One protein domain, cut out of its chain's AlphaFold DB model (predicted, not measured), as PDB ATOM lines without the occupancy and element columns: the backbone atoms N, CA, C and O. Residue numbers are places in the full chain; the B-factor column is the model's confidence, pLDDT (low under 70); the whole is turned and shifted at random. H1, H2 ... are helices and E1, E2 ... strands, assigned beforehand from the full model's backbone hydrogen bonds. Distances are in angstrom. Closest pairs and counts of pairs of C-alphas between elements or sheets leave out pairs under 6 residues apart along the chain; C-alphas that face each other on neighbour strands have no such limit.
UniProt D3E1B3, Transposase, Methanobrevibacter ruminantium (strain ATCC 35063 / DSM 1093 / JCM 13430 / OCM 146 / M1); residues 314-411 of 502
ATOM      1  N   LYS A 314       7.922 -11.722  -3.817       81.44
ATOM      2  CA  LYS A 314       8.857 -12.583  -3.098       81.44
ATOM      3  C   LYS A 314      10.201 -11.866  -2.954       81.44
ATOM      4  O   LYS A 314      10.597 -11.632  -1.816       81.44
ATOM      5  N   GLN A 315      10.781 -11.391  -4.054       81.62
ATOM      6  CA  GLN A 315      12.008 -10.589  -4.117       81.62
ATOM      7  C   GLN A 315      11.927  -9.379  -3.174       81.62
ATOM      8  O   GLN A 315      12.823  -9.132  -2.366       81.62
ATOM      9  N   SER A 316      10.789  -8.674  -3.169       78.69
ATOM     10  CA  SER A 316      10.575  -7.547  -2.249       78.69
ATOM     11  C   SER A 316      10.566  -7.957  -0.769       78.69
ATOM     12  O   SER A 316      11.106  -7.247   0.079       78.69
ATOM     13  N   LYS A 317       9.950  -9.095  -0.416       79.88
ATOM     14  CA  LYS A 317       9.936  -9.598   0.970       79.88
ATOM     15  C   LYS A 317      11.300 -10.114   1.415       79.88
ATOM     16  O   LYS A 317      11.641  -9.930   2.583       79.88
ATOM     17  N   GLU A 318      12.024 -10.776   0.516       80.56
ATOM     18  CA  GLU A 318      13.380 -11.281   0.739       80.56
ATOM     19  C   GLU A 318      14.314 -10.136   1.105       80.56
ATOM     20  O   GLU A 318      14.924 -10.171   2.172       80.56
ATOM     21  N   LYS A 319      14.302  -9.056   0.316       74.19
ATOM     22  CA  LYS A 319      15.117  -7.861   0.566       74.19
ATOM     23  C   LYS A 319      14.834  -7.199   1.923       74.19
ATOM     24  O   LYS A 319      15.751  -6.715   2.572       74.19
ATOM     25  N   ILE A 320      13.577  -7.195   2.382       76.19
ATOM     26  CA  ILE A 320      13.179  -6.598   3.678       76.19
ATOM     27  C   ILE A 320      13.341  -7.606   4.844       76.19
ATOM     28  O   ILE A 320      13.031  -7.293   5.994       76.19
ATOM     29  N   GLY A 321      13.788  -8.841   4.583       76.06
ATOM     30  CA  GLY A 321      13.912  -9.890   5.603       76.06
ATOM     31  C   GLY A 321      12.569 -10.309   6.218       76.06
ATOM     32  O   GLY A 321      12.512 -10.794   7.347       76.06
ATOM     33  N   ARG A 322      11.459 -10.096   5.496       78.31
ATOM     34  CA  ARG A 322      10.078 -10.365   5.946       78.31
ATOM     35  C   ARG A 322       9.458 -11.566   5.237       78.31
ATOM     36  O   ARG A 322       8.248 -11.598   4.989       78.31
ATOM     37  N   LEU A 323      10.279 -12.557   4.903       79.25
ATOM     38  CA  LEU A 323       9.776 -13.843   4.444       79.25
ATOM     39  C   LEU A 323       8.884 -14.492   5.505       79.25
ATOM     40  O   LEU A 323       9.042 -14.284   6.711       79.25
ATOM     41  N   ASN A 324       7.914 -15.284   5.050       79.50
ATOM     42  CA  ASN A 324       7.061 -16.023   5.967       79.50
ATOM     43  C   ASN A 324       7.905 -17.015   6.785       79.50
ATOM     44  O   ASN A 324       8.681 -17.777   6.220       79.50
ATOM     45  N   LYS A 325       7.722 -17.044   8.109       81.38
ATOM     46  CA  LYS A 325       8.445 -17.968   8.998       81.38
ATOM     47  C   LYS A 325       8.130 -19.439   8.719       81.38
ATOM     48  O   LYS A 325       8.949 -20.287   9.041       81.38
ATOM     49  N   ASN A 326       6.952 -19.746   8.166       83.62
ATOM     50  CA  ASN A 326       6.581 -21.117   7.822       83.62
ATOM     51  C   ASN A 326       7.433 -21.610   6.634       83.62
ATOM     52  O   ASN A 326       7.230 -21.082   5.536       83.62
ATOM     53  N   PRO A 327       8.292 -22.639   6.808       82.69
ATOM     54  CA  PRO A 327       9.151 -23.176   5.748       82.69
ATOM     55  C   PRO A 327       8.374 -23.685   4.534       82.69
ATOM     56  O   PRO A 327       8.872 -23.647   3.420       82.69
ATOM     57  N   TYR A 328       7.124 -24.113   4.715       83.25
ATOM     58  CA  TYR A 328       6.286 -24.626   3.632       83.25
ATOM     59  C   TYR A 328       5.401 -23.551   3.006       83.25
ATOM     60  O   TYR A 328       4.517 -23.868   2.213       83.25
ATOM     61  N   HIS A 329       5.569 -22.271   3.331       84.50
ATOM     62  CA  HIS A 329       4.879 -21.199   2.615       84.50
ATOM     63  C   HIS A 329       5.423 -21.059   1.179       84.50
ATOM     64  O   HIS A 329       6.583 -21.366   0.935       84.50
ATOM     65  N   LYS A 330       4.609 -20.570   0.222       82.50
ATOM     66  CA  LYS A 330       5.014 -20.399  -1.197       82.50
ATOM     67  C   LYS A 330       6.333 -19.628  -1.352       82.50
ATOM     68  O   LYS A 330       7.086 -19.908  -2.273       82.50
ATOM     69  N   ASP A 331       6.599 -18.691  -0.445       83.38
ATOM     70  CA  ASP A 331       7.818 -17.878  -0.443       83.38
ATOM     71  C   ASP A 331       9.112 -18.732  -0.451       83.38
ATOM     72  O   ASP A 331      10.091 -18.315  -1.051       83.38
ATOM     73  N   HIS A 332       9.113 -19.942   0.122       83.31
ATOM     74  CA  HIS A 332      10.296 -20.827   0.172       83.31
ATOM     75  C   HIS A 332      10.415 -21.796  -1.008       83.31
ATOM     76  O   HIS A 332      11.320 -22.621  -1.042       83.31
ATOM     77  N   PHE A 333       9.500 -21.730  -1.976       87.31
ATOM     78  CA  PHE A 333       9.590 -22.537  -3.188       87.31
ATOM     79  C   PHE A 333      10.478 -21.788  -4.184       87.31
ATOM     80  O   PHE A 333      10.224 -20.616  -4.489       87.31
ATOM     81  N   LYS A 334      11.541 -22.439  -4.659       85.88
ATOM     82  CA  LYS A 334      12.504 -21.850  -5.595       85.88
ATOM     83  C   LYS A 334      12.049 -22.119  -7.023       85.88
ATOM     84  O   LYS A 334      11.699 -23.244  -7.345       85.88
ATOM     85  N   TYR A 335      12.006 -21.093  -7.861       84.38
ATOM     86  CA  TYR A 335      11.649 -21.256  -9.267       84.38
ATOM     87  C   TYR A 335      12.906 -21.532 -10.096       84.38
ATOM     88  O   TYR A 335      13.921 -20.866  -9.902       84.38
ATOM     89  N   PHE A 336      12.826 -22.502 -11.006       82.88
ATOM     90  CA  PHE A 336      13.862 -22.835 -11.980       82.88
ATOM     91  C   PHE A 336      13.347 -22.539 -13.394       82.88
ATOM     92  O   PHE A 336      12.532 -23.313 -13.913       82.88
ATOM     93  N   PRO A 337      13.807 -21.441 -14.022       77.06
ATOM     94  CA  PRO A 337      13.362 -21.049 -15.357       77.06
ATOM     95  C   PRO A 337      13.659 -22.078 -16.446       77.06
ATOM     96  O   PRO A 337      12.794 -22.356 -17.274       77.06
ATOM     97  N   GLU A 338      14.848 -22.690 -16.404       81.12
ATOM     98  CA  GLU A 338      15.357 -23.610 -17.434       81.12
ATOM     99  C   GLU A 338      14.418 -24.791 -17.710       81.12
ATOM    100  O   GLU A 338      14.290 -25.249 -18.843       81.12
ATOM    101  N   ILE A 339      13.740 -25.270 -16.666       85.94
ATOM    102  CA  ILE A 339      12.847 -26.435 -16.714       85.94
ATOM    103  C   ILE A 339      11.382 -26.079 -16.430       85.94
ATOM    104  O   ILE A 339      10.550 -26.973 -16.291       85.94
ATOM    105  N   ASP A 340      11.064 -24.786 -16.314       86.00
ATOM    106  CA  ASP A 340       9.756 -24.265 -15.909       86.00
ATOM    107  C   ASP A 340       9.122 -25.017 -14.720       86.00
ATOM    108  O   ASP A 340       8.008 -25.552 -14.799       86.00
ATOM    109  N   ALA A 341       9.847 -25.080 -13.601       87.56
ATOM    110  CA  ALA A 341       9.431 -25.843 -12.429       87.56
ATOM    111  C   ALA A 341       9.759 -25.130 -11.112       87.56
ATOM    112  O   ALA A 341      10.609 -24.245 -11.055       87.56
ATOM    113  N   PHE A 342       9.082 -25.529 -10.036       88.06
ATOM    114  CA  PHE A 342       9.390 -25.075  -8.678       88.06
ATOM    115  C   PHE A 342      10.025 -26.194  -7.864       88.06
ATOM    116  O   PHE A 342       9.486 -27.288  -7.813       88.06
ATOM    117  N   GLU A 343      11.103 -25.926  -7.151       90.88
ATOM    118  CA  GLU A 343      11.622 -26.810  -6.113       90.88
ATOM    119  C   GLU A 343      10.979 -26.476  -4.771       90.88
ATOM    120  O   GLU A 343      10.886 -25.312  -4.364       90.88
ATOM    121  N   CYS A 344      10.480 -27.508  -4.096       89.81
ATOM    122  CA  CYS A 344       9.938 -27.377  -2.754       89.81
ATOM    123  C   CYS A 344      11.061 -27.387  -1.695       89.81
ATOM    124  O   CYS A 344      12.166 -27.835  -1.986       89.81
ATOM    125  N   PRO A 345      10.777 -26.991  -0.440       87.38
ATOM    126  CA  PRO A 345      11.766 -27.005   0.647       87.38
ATOM    127  C   PRO A 345      12.438 -28.368   0.916       87.38
ATOM    128  O   PRO A 345      13.503 -28.409   1.517       87.38
ATOM    129  N   GLU A 346      11.830 -29.471   0.465       88.62
ATOM    130  CA  GLU A 346      12.361 -30.843   0.565       88.62
ATOM    131  C   GLU A 346      13.176 -31.271  -0.678       88.62
ATOM    132  O   GLU A 346      13.442 -32.457  -0.874       88.62
ATOM    133  N   GLY A 347      13.505 -30.339  -1.577       87.88
ATOM    134  CA  GLY A 347      14.300 -30.597  -2.786       87.88
ATOM    135  C   GLY A 347      13.554 -31.323  -3.916       87.88
ATOM    136  O   GLY A 347      14.171 -31.823  -4.853       87.88
ATOM    137  N   GLN A 348      12.223 -31.438  -3.841       90.44
ATOM    138  CA  GLN A 348      11.421 -32.091  -4.885       90.44
ATOM    139  C   GLN A 348      10.945 -31.083  -5.934       90.44
ATOM    140  O   GLN A 348      10.392 -30.034  -5.595       90.44
ATOM    141  N   ILE A 349      11.088 -31.441  -7.212       91.69
ATOM    142  CA  ILE A 349      10.693 -30.600  -8.347       91.69
ATOM    143  C   ILE A 349       9.189 -30.721  -8.630       91.69
ATOM    144  O   ILE A 349       8.639 -31.817  -8.734       91.69
ATOM    145  N   MET A 350       8.521 -29.583  -8.777       90.25
ATOM    146  CA  MET A 350       7.105 -29.407  -9.087       90.25
ATOM    147  C   MET A 350       6.962 -28.863 -10.503       90.25
ATOM    148  O   MET A 350       7.229 -27.689 -10.760       90.25
ATOM    149  N   TYR A 351       6.516 -29.718 -11.417       91.00
ATOM    150  CA  TYR A 351       6.427 -29.394 -12.836       91.00
ATOM    151  C   TYR A 351       5.158 -28.611 -13.161       91.00
ATOM    152  O   TYR A 351       4.120 -28.764 -12.505       91.00
ATOM    153  N   PHE A 352       5.241 -27.783 -14.200       89.75
ATOM    154  CA  PHE A 352       4.072 -27.169 -14.811       89.75
ATOM    155  C   PHE A 352       3.109 -28.256 -15.306       89.75
ATOM    156  O   PHE A 352       3.518 -29.157 -16.036       89.75
ATOM    157  N   PHE A 353       1.831 -28.171 -14.927       88.38
ATOM    158  CA  PHE A 353       0.835 -29.155 -15.372       88.38
ATOM    159  C   PHE A 353      -0.415 -28.546 -16.005       88.38
ATOM    160  O   PHE A 353      -1.056 -29.218 -16.809       88.38
ATOM    161  N   ASN A 354      -0.801 -27.311 -15.659       86.44
ATOM    162  CA  ASN A 354      -1.966 -26.689 -16.292       86.44
ATOM    163  C   ASN A 354      -1.943 -25.154 -16.283       86.44
ATOM    164  O   ASN A 354      -1.350 -24.527 -15.402       86.44
ATOM    165  N   LYS A 355      -2.649 -24.550 -17.246       86.75
ATOM    166  CA  LYS A 355      -2.875 -23.105 -17.371       86.75
ATOM    167  C   LYS A 355      -4.364 -22.832 -17.572       86.75
ATOM    168  O   LYS A 355      -4.990 -23.419 -18.446       86.75
ATOM    169  N   TYR A 356      -4.894 -21.881 -16.813       85.31
ATOM    170  CA  TYR A 356      -6.259 -21.386 -16.951       85.31
ATOM    171  C   TYR A 356      -6.242 -19.882 -17.192       85.31
ATOM    172  O   TYR A 356      -5.441 -19.162 -16.591       85.31
ATOM    173  N   THR A 357      -7.154 -19.413 -18.035       83.31
ATOM    174  CA  THR A 357      -7.446 -17.989 -18.196       83.31
ATOM    175  C   THR A 357      -8.773 -17.720 -17.505       83.31
ATOM    176  O   THR A 357      -9.805 -18.259 -17.895       83.31
ATOM    177  N   GLU A 358      -8.731 -16.951 -16.425       79.31
ATOM    178  CA  GLU A 358      -9.916 -16.516 -15.696       79.31
ATOM    179  C   GLU A 358     -10.318 -15.135 -16.204       79.31
ATOM    180  O   GLU A 358      -9.520 -14.196 -16.122       79.31
ATOM    181  N   LYS A 359     -11.546 -15.023 -16.717       75.81
ATOM    182  CA  LYS A 359     -12.072 -13.735 -17.164       75.81
ATOM    183  C   LYS A 359     -12.134 -12.753 -16.008       75.81
ATOM    184  O   LYS A 359     -12.503 -13.129 -14.894       75.81
ATOM    185  N   ASN A 360     -11.752 -11.510 -16.268       74.06
ATOM    186  CA  ASN A 360     -11.935 -10.455 -15.284       74.06
ATOM    187  C   ASN A 360     -13.403 -10.003 -15.283       74.06
ATOM    188  O   ASN A 360     -13.992  -9.827 -16.346       74.06
ATOM    189  N   ASP A 361     -13.990  -9.814 -14.098       62.53
ATOM    190  CA  ASP A 361     -15.359  -9.282 -13.973       62.53
ATOM    191  C   ASP A 361     -15.446  -7.820 -14.452       62.53
ATOM    192  O   ASP A 361     -16.516  -7.321 -14.789       62.53
ATOM    193  N   ASP A 362     -14.302  -7.135 -14.464       65.62
ATOM    194  CA  ASP A 362     -14.127  -5.772 -14.940       65.62
ATOM    195  C   ASP A 362     -13.558  -5.802 -16.365       65.62
ATOM    196  O   ASP A 362     -12.418  -6.227 -16.563       65.62
ATOM    197  N   LEU A 363     -14.363  -5.371 -17.343       61.50
ATOM    198  CA  LEU A 363     -14.023  -5.390 -18.772       61.50
ATOM    199  C   LEU A 363     -12.818  -4.504 -19.117       61.50
ATOM    200  O   LEU A 363     -12.161  -4.753 -20.124       61.50
ATOM    201  N   ASP A 364     -12.507  -3.515 -18.277       61.22
ATOM    202  CA  ASP A 364     -11.366  -2.618 -18.468       61.22
ATOM    203  C   ASP A 364     -10.050  -3.229 -17.959       61.22
ATOM    204  O   ASP A 364      -9.001  -2.587 -18.011       61.22
ATOM    205  N   LYS A 365     -10.081  -4.460 -17.429       66.94
ATOM    206  CA  LYS A 365      -8.901  -5.160 -16.915       66.94
ATOM    207  C   LYS A 365      -8.636  -6.442 -17.702       66.94
ATOM    208  O   LYS A 365      -9.570  -7.186 -17.992       66.94
ATOM    209  N   PRO A 366      -7.361  -6.780 -17.955       69.38
ATOM    210  CA  PRO A 366      -7.023  -8.011 -18.653       69.38
ATOM    211  C   PRO A 366      -7.422  -9.256 -17.848       69.38
ATOM    212  O   PRO A 366      -7.468  -9.252 -16.606       69.38
ATOM    213  N   ASP A 367      -7.673 -10.343 -18.577       78.19
ATOM    214  CA  ASP A 367      -7.938 -11.663 -18.013       78.19
ATOM    215  C   ASP A 367      -6.744 -12.166 -17.189       78.19
ATOM    216  O   ASP A 367      -5.571 -11.960 -17.512       78.19
ATOM    217  N   LYS A 368      -7.036 -12.886 -16.106       76.31
ATOM    218  CA  LYS A 368      -6.015 -13.410 -15.200       76.31
ATOM    219  C   LYS A 368      -5.524 -14.761 -15.685       76.31
ATOM    220  O   LYS A 368      -6.243 -15.758 -15.653       76.31
ATOM    221  N   ILE A 369      -4.249 -14.818 -16.045       81.12
ATOM    222  CA  ILE A 369      -3.572 -16.073 -16.362       81.12
ATOM    223  C   ILE A 369      -3.116 -16.743 -15.062       81.12
ATOM    224  O   ILE A 369      -2.294 -16.189 -14.331       81.12
ATOM    225  N   LYS A 370      -3.619 -17.951 -14.796       84.19
ATOM    226  CA  LYS A 370      -3.209 -18.828 -13.688       84.19
ATOM    227  C   LYS A 370      -2.421 -20.013 -14.235       84.19
ATOM    228  O   LYS A 370      -2.936 -20.761 -15.061       84.19
ATOM    229  N   ARG A 371      -1.203 -20.222 -13.744       86.06
ATOM    230  CA  ARG A 371      -0.366 -21.399 -14.025       86.06
ATOM    231  C   ARG A 371      -0.254 -22.240 -12.764       86.06
ATOM    232  O   ARG A 371       0.003 -21.694 -11.692       86.06
ATOM    233  N   LEU A 372      -0.452 -23.545 -12.891       89.00
ATOM    234  CA  LEU A 372      -0.406 -24.482 -11.777       89.00
ATOM    235  C   LEU A 372       0.786 -25.427 -11.917       89.00
ATOM    236  O   LEU A 372       1.025 -25.991 -12.988       89.00
ATOM    237  N   TYR A 373       1.487 -25.620 -10.803       90.19
ATOM    238  CA  TYR A 373       2.642 -26.501 -10.687       90.19
ATOM    239  C   TYR A 373       2.394 -27.494  -9.561       90.19
ATOM    240  O   TYR A 373       1.944 -27.109  -8.476       90.19
ATOM    241  N   SER A 374       2.652 -28.772  -9.812       91.31
ATOM    242  CA  SER A 374       2.463 -29.823  -8.817       91.31
ATOM    243  C   SER A 374       3.368 -31.020  -9.074       91.31
ATOM    244  O   SER A 374       3.856 -31.238 -10.180       91.31
ATOM    245  N   ASN A 375       3.591 -31.810  -8.027       90.25
ATOM    246  CA  ASN A 375       4.169 -33.140  -8.146       90.25
ATOM    247  C   ASN A 375       3.443 -34.074  -7.177       90.25
ATOM    248  O   ASN A 375       3.793 -34.191  -6.001       90.25
ATOM    249  N   TYR A 376       2.379 -34.705  -7.675       86.50
ATOM    250  CA  TYR A 376       1.538 -35.591  -6.874       86.50
ATOM    251  C   TYR A 376       2.327 -36.773  -6.294       86.50
ATOM    252  O   TYR A 376       2.155 -37.103  -5.121       86.50
ATOM    253  N   GLY A 377       3.207 -37.385  -7.095       86.00
ATOM    254  CA  GLY A 377       4.007 -38.538  -6.677       86.00
ATOM    255  C   GLY A 377       4.915 -38.205  -5.496       86.00
ATOM    256  O   GLY A 377       4.856 -38.882  -4.470       86.00
ATOM    257  N   ALA A 378       5.666 -37.105  -5.604       86.81
ATOM    258  CA  ALA A 378       6.545 -36.639  -4.535       86.81
ATOM    259  C   ALA A 378       5.762 -36.251  -3.270       86.81
ATOM    260  O   ALA A 378       6.129 -36.656  -2.172       86.81
ATOM    261  N   CYS A 379       4.641 -35.529  -3.398       86.69
ATOM    262  CA  CYS A 379       3.835 -35.140  -2.235       86.69
ATOM    263  C   CYS A 379       3.184 -36.334  -1.522       86.69
ATOM    264  O   CYS A 379       3.019 -36.299  -0.303       86.69
ATOM    265  N   LYS A 380       2.801 -37.388  -2.256       85.38
ATOM    266  CA  LYS A 380       2.161 -38.573  -1.671       85.38
ATOM    267  C   LYS A 380       3.107 -39.343  -0.744       85.38
ATOM    268  O   LYS A 380       2.638 -39.856   0.267       85.38
ATOM    269  N   ALA A 381       4.394 -39.396  -1.084       83.88
ATOM    270  CA  ALA A 381       5.440 -40.088  -0.327       83.88
ATOM    271  C   ALA A 381       6.255 -39.157   0.598       83.88
ATOM    272  O   ALA A 381       7.264 -39.576   1.158       83.88
ATOM    273  N   CYS A 382       5.854 -37.890   0.745       86.19
ATOM    274  CA  CYS A 382       6.611 -36.895   1.502       86.19
ATOM    275  C   CYS A 382       6.380 -37.026   3.015       86.19
ATOM    276  O   CYS A 382       5.241 -36.981   3.484       86.19
ATOM    277  N   ASN A 383       7.469 -37.082   3.785       84.06
ATOM    278  CA  ASN A 383       7.432 -37.146   5.252       84.06
ATOM    279  C   ASN A 383       6.918 -35.848   5.904       84.06
ATOM    280  O   ASN A 383       6.399 -35.871   7.014       84.06
ATOM    281  N   CYS A 384       7.000 -34.716   5.203       83.88
ATOM    282  CA  CYS A 384       6.602 -33.398   5.706       83.88
ATOM    283  C   CYS A 384       5.156 -33.019   5.347       83.88
ATOM    284  O   CYS A 384       4.760 -31.851   5.429       83.88
ATOM    285  N   ARG A 385       4.347 -34.001   4.932       82.81
ATOM    286  CA  ARG A 385       2.991 -33.791   4.418       82.81
ATOM    287  C   ARG A 385       2.076 -33.071   5.407       82.81
ATOM    288  O   ARG A 385       1.382 -32.143   5.000       82.81
ATOM    289  N   GLU A 386       2.102 -33.468   6.677       83.00
ATOM    290  CA  GLU A 386       1.241 -32.898   7.727       83.00
ATOM    291  C   GLU A 386       1.544 -31.420   8.011       83.00
ATOM    292  O   GLU A 386       0.652 -30.667   8.389       83.00
ATOM    293  N   ASN A 387       2.783 -30.986   7.759       82.81
ATOM    294  CA  ASN A 387       3.211 -29.599   7.954       82.81
ATOM    295  C   ASN A 387       3.022 -28.731   6.694       82.81
ATOM    296  O   ASN A 387       2.907 -27.508   6.787       82.81
ATOM    297  N   CYS A 388       3.014 -29.348   5.507       83.25
ATOM    298  CA  CYS A 388       2.975 -28.653   4.215       83.25
ATOM    299  C   CYS A 388       1.560 -28.515   3.622       83.25
ATOM    300  O   CYS A 388       1.308 -27.575   2.855       83.25
ATOM    301  N   LEU A 389       0.648 -29.439   3.946       84.81
ATOM    302  CA  LEU A 389      -0.707 -29.527   3.390       84.81
ATOM    303  C   LEU A 389      -1.777 -29.307   4.462       84.81
ATOM    304  O   LEU A 389      -1.611 -29.710   5.609       84.81
ATOM    305  N   SER A 390      -2.920 -28.735   4.074       81.56
ATOM    306  CA  SER A 390      -4.123 -28.795   4.912       81.56
ATOM    307  C   SER A 390      -4.739 -30.201   4.888       81.56
ATOM    308  O   SER A 390      -4.534 -30.963   3.944       81.56
ATOM    309  N   SER A 391      -5.571 -30.530   5.883       75.75
ATOM    310  CA  SER A 391      -6.245 -31.839   6.006       75.75
ATOM    311  C   SER A 391      -7.078 -32.244   4.779       75.75
ATOM    312  O   SER A 391      -7.313 -33.425   4.540       75.75
ATOM    313  N   THR A 392      -7.506 -31.268   3.979       80.62
ATOM    314  CA  THR A 392      -8.289 -31.443   2.750       80.62
ATOM    315  C   THR A 392      -7.445 -31.606   1.482       80.62
ATOM    316  O   THR A 392      -7.987 -31.923   0.424       80.62
ATOM    317  N   GLN A 393      -6.130 -31.380   1.544       82.38
ATOM    318  CA  GLN A 393      -5.247 -31.385   0.379       82.38
ATOM    319  C   GLN A 393      -4.543 -32.736   0.201       82.38
ATOM    320  O   GLN A 393      -3.945 -33.295   1.120       82.38
ATOM    321  N   THR A 394      -4.570 -33.261  -1.026       82.00
ATOM    322  CA  THR A 394      -3.869 -34.510  -1.372       82.00
ATOM    323  C   THR A 394      -2.419 -34.280  -1.791       82.00
ATOM    324  O   THR A 394      -1.590 -35.170  -1.624       82.00
ATOM    325  N   HIS A 395      -2.116 -33.099  -2.327       86.94
ATOM    326  CA  HIS A 395      -0.793 -32.680  -2.775       86.94
ATOM    327  C   HIS A 395      -0.703 -31.151  -2.779       86.94
ATOM    328  O   HIS A 395      -1.719 -30.449  -2.733       86.94
ATOM    329  N   ARG A 396       0.523 -30.626  -2.851       88.75
ATOM    330  CA  ARG A 396       0.756 -29.186  -2.934       88.75
ATOM    331  C   ARG A 396       0.595 -28.732  -4.380       88.75
ATOM    332  O   ARG A 396       1.173 -29.331  -5.282       88.75
ATOM    333  N   THR A 397      -0.154 -27.653  -4.583       88.62
ATOM    334  CA  THR A 397      -0.215 -26.941  -5.863       88.62
ATOM    335  C   THR A 397       0.302 -25.525  -5.663       88.62
ATOM    336  O   THR A 397      -0.167 -24.812  -4.773       88.62
ATOM    337  N   ILE A 398       1.280 -25.122  -6.471       87.69
ATOM    338  CA  ILE A 398       1.740 -23.736  -6.539       87.69
ATOM    339  C   ILE A 398       1.005 -23.054  -7.685       87.69
ATOM    340  O   ILE A 398       1.073 -23.500  -8.827       87.69
ATOM    341  N   THR A 399       0.301 -21.971  -7.363       85.38
ATOM    342  CA  THR A 399      -0.357 -21.116  -8.351       85.38
ATOM    343  C   THR A 399       0.509 -19.893  -8.607       85.38
ATOM    344  O   THR A 399       0.770 -19.107  -7.687       85.38
ATOM    345  N   GLU A 400       0.940 -19.716  -9.850       81.75
ATOM    346  CA  GLU A 400       1.616 -18.514 -10.332       81.75
ATOM    347  C   GLU A 400       0.666 -17.721 -11.229       81.75
ATOM    348  O   GLU A 400      -0.030 -18.293 -12.069       81.75
ATOM    349  N   TYR A 401       0.624 -16.406 -11.034       77.00
ATOM    350  CA  TYR A 401      -0.213 -15.510 -11.828       77.00
ATOM    351  C   TYR A 401       0.668 -14.721 -12.788       77.00
ATOM    352  O   TYR A 401       1.638 -14.123 -12.325       77.00
ATOM    353  N   GLY A 402       0.308 -14.673 -14.069       72.94
ATOM    354  CA  GLY A 402       1.035 -13.919 -15.098       72.94
ATOM    355  C   GLY A 402       1.539 -14.773 -16.266       72.94
ATOM    356  O   GLY A 402       1.587 -16.007 -16.193       72.94
ATOM    357  N   GLY A 403       1.867 -14.093 -17.364       77.25
ATOM    358  CA  GLY A 403       2.367 -14.680 -18.602       77.25
ATOM    359  C   GLY A 403       3.879 -14.917 -18.617       77.25
ATOM    360  O   GLY A 403       4.532 -15.054 -17.582       77.25
ATOM    361  N   SER A 404       4.438 -15.018 -19.823       79.00
ATOM    362  CA  SER A 404       5.885 -15.119 -20.062       79.00
ATOM    363  C   SER A 404       6.623 -13.834 -19.684       79.00
ATOM    364  O   SER A 404       7.722 -13.914 -19.147       79.00
ATOM    365  N   LEU A 405       6.005 -12.666 -19.883       84.06
ATOM    366  CA  LEU A 405       6.615 -11.367 -19.586       84.06
ATOM    367  C   LEU A 405       6.968 -11.214 -18.106       84.06
ATOM    368  O   LEU A 405       8.045 -10.733 -17.767       84.06
ATOM    369  N   LYS A 406       6.095 -11.681 -17.209       84.19
ATOM    370  CA  LYS A 406       6.360 -11.630 -15.768       84.19
ATOM    371  C   LYS A 406       7.559 -12.494 -15.369       84.19
ATOM    372  O   LYS A 406       8.300 -12.121 -14.466       84.19
ATOM    373  N   LYS A 407       7.759 -13.631 -16.043       80.06
ATOM    374  CA  LYS A 407       8.923 -14.500 -15.817       80.06
ATOM    375  C   LYS A 407      10.201 -13.856 -16.329       80.06
ATOM    376  O   LYS A 407      11.167 -13.790 -15.585       80.06
ATOM    377  N   ALA A 408      10.161 -13.300 -17.539       84.69
ATOM    378  CA  ALA A 408      11.285 -12.557 -18.094       84.69
ATOM    379  C   ALA A 408      11.681 -11.374 -17.192       84.69
ATOM    380  O   ALA A 408      12.862 -11.135 -16.976       84.69
ATOM    381  N   MET A 409      10.704 -10.662 -16.614       89.56
ATOM    382  CA  MET A 409      10.968  -9.611 -15.625       89.56
ATOM    383  C   MET A 409      11.621 -10.164 -14.354       89.56
ATOM    384  O   MET A 409      12.580  -9.584 -13.860       89.56
ATOM    385  N   TRP A 410      11.127 -11.290 -13.834       85.31
ATOM    386  CA  TRP A 410      11.719 -11.940 -12.664       85.31
ATOM    387  C   TRP A 410      13.183 -12.330 -12.911       85.31
ATOM    388  O   TRP A 410      14.031 -11.987 -12.098       85.31
ATOM    389  N   GLU A 411      13.484 -12.958 -14.054       84.62
ATOM    390  CA  GLU A 411      14.850 -13.327 -14.454       84.62
ATOM    391  C   GLU A 411      15.756 -12.100 -14.588       84.62
ATOM    392  O   GLU A 411      16.873 -12.104 -14.077       84.62
TER     393      GLU A 411
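This is residues 314 to 411 of the 502 residues of the protein "Transposase" of Methanobrevibacter ruminantium (strain ATCC 35063 / DSM 1093 / JCM 13430 / OCM 146 / M1) (UniProt D3E1B3). One strongly twisted sheet of five antiparallel strands, curled like part of a barrel but left open between its edge strands E1 and E5, makes the body, with the long ribbon of E3 and E4 running through it. Four short helices lie round it: H2 and H4 only graze the sheet, while H1 and H3 are off it. The printed part has 98 residues, with four named helices and five named strands in the order H1 E1 E2 E3 E4 H2 H3 E5 H4; the sheet's order is E1 E2 E3 E4 E5, and the class is mixed, helices and strands. It is only just compact, close to loose, with a radius of gyration of the C-alphas of 14.8 A and spans of 45 by 31 by 27 A.

H1, residues 314 to 319, begins at C-alpha 314 (8.857, -12.583, -3.098) and is 8.7 A long. E1, residues 334 to 336, measures 6.6 A, and E2, residues 341 to 343, 6.8 A. E3, residues 349 to 358, is 26.0 A long, from C-alpha 349 at (10.693, -30.600, -8.347). E4, residues 368 to 374, is 19.5 A long. H2, residues 376 to 380, measures 6.0 A, and H3, residues 385 to 388, 5.1 A. E5, residues 397 to 401, is 12.9 A long. H4, residues 404 to 411, is 10.7 A long and ends at C-alpha 411 (14.850, -13.327, -14.454).

E1 to E4 form a meander, each strand the antiparallel neighbour of the one before. The hairpin E1 and E2 has N 336 and O 341 at 2.8 A, within hydrogen-bond range. E3 pairs in a staggered way: with E2 over residues 349 to 351, where N 350 and O 342 are 2.7 A apart, and with E4 over 351 to 358, where N 370 and O 356 are 2.8 A apart. E4 and E5 are antiparallel at 153 degrees, with N 371 and O 400 at 2.8 A. H2 only grazes the sheet with residues 376 to 379; H4 only just does, with residues 406 to 411 and 5 pairs of C-alphas within 10 A. H2 and H3 are close but not clearly touching, the closest C-alphas being those of Cys 379 and Arg 385, 6.8 A apart. H1 and H4 are apart. In H1, H2 and H4 every O i to N i+4 pair is within hydrogen-bond range; H3 is too short for such a pair.

The two C-alphas farthest apart, those of Asp 364 and Asn 383, are 45.9 A apart. The printed part has no cut. The link from H1 to E1, 14 residues, is long. The mean pLDDT of the printed part is 82.6; residues 361 to 366, in the short link from E3 to E4, are under 70.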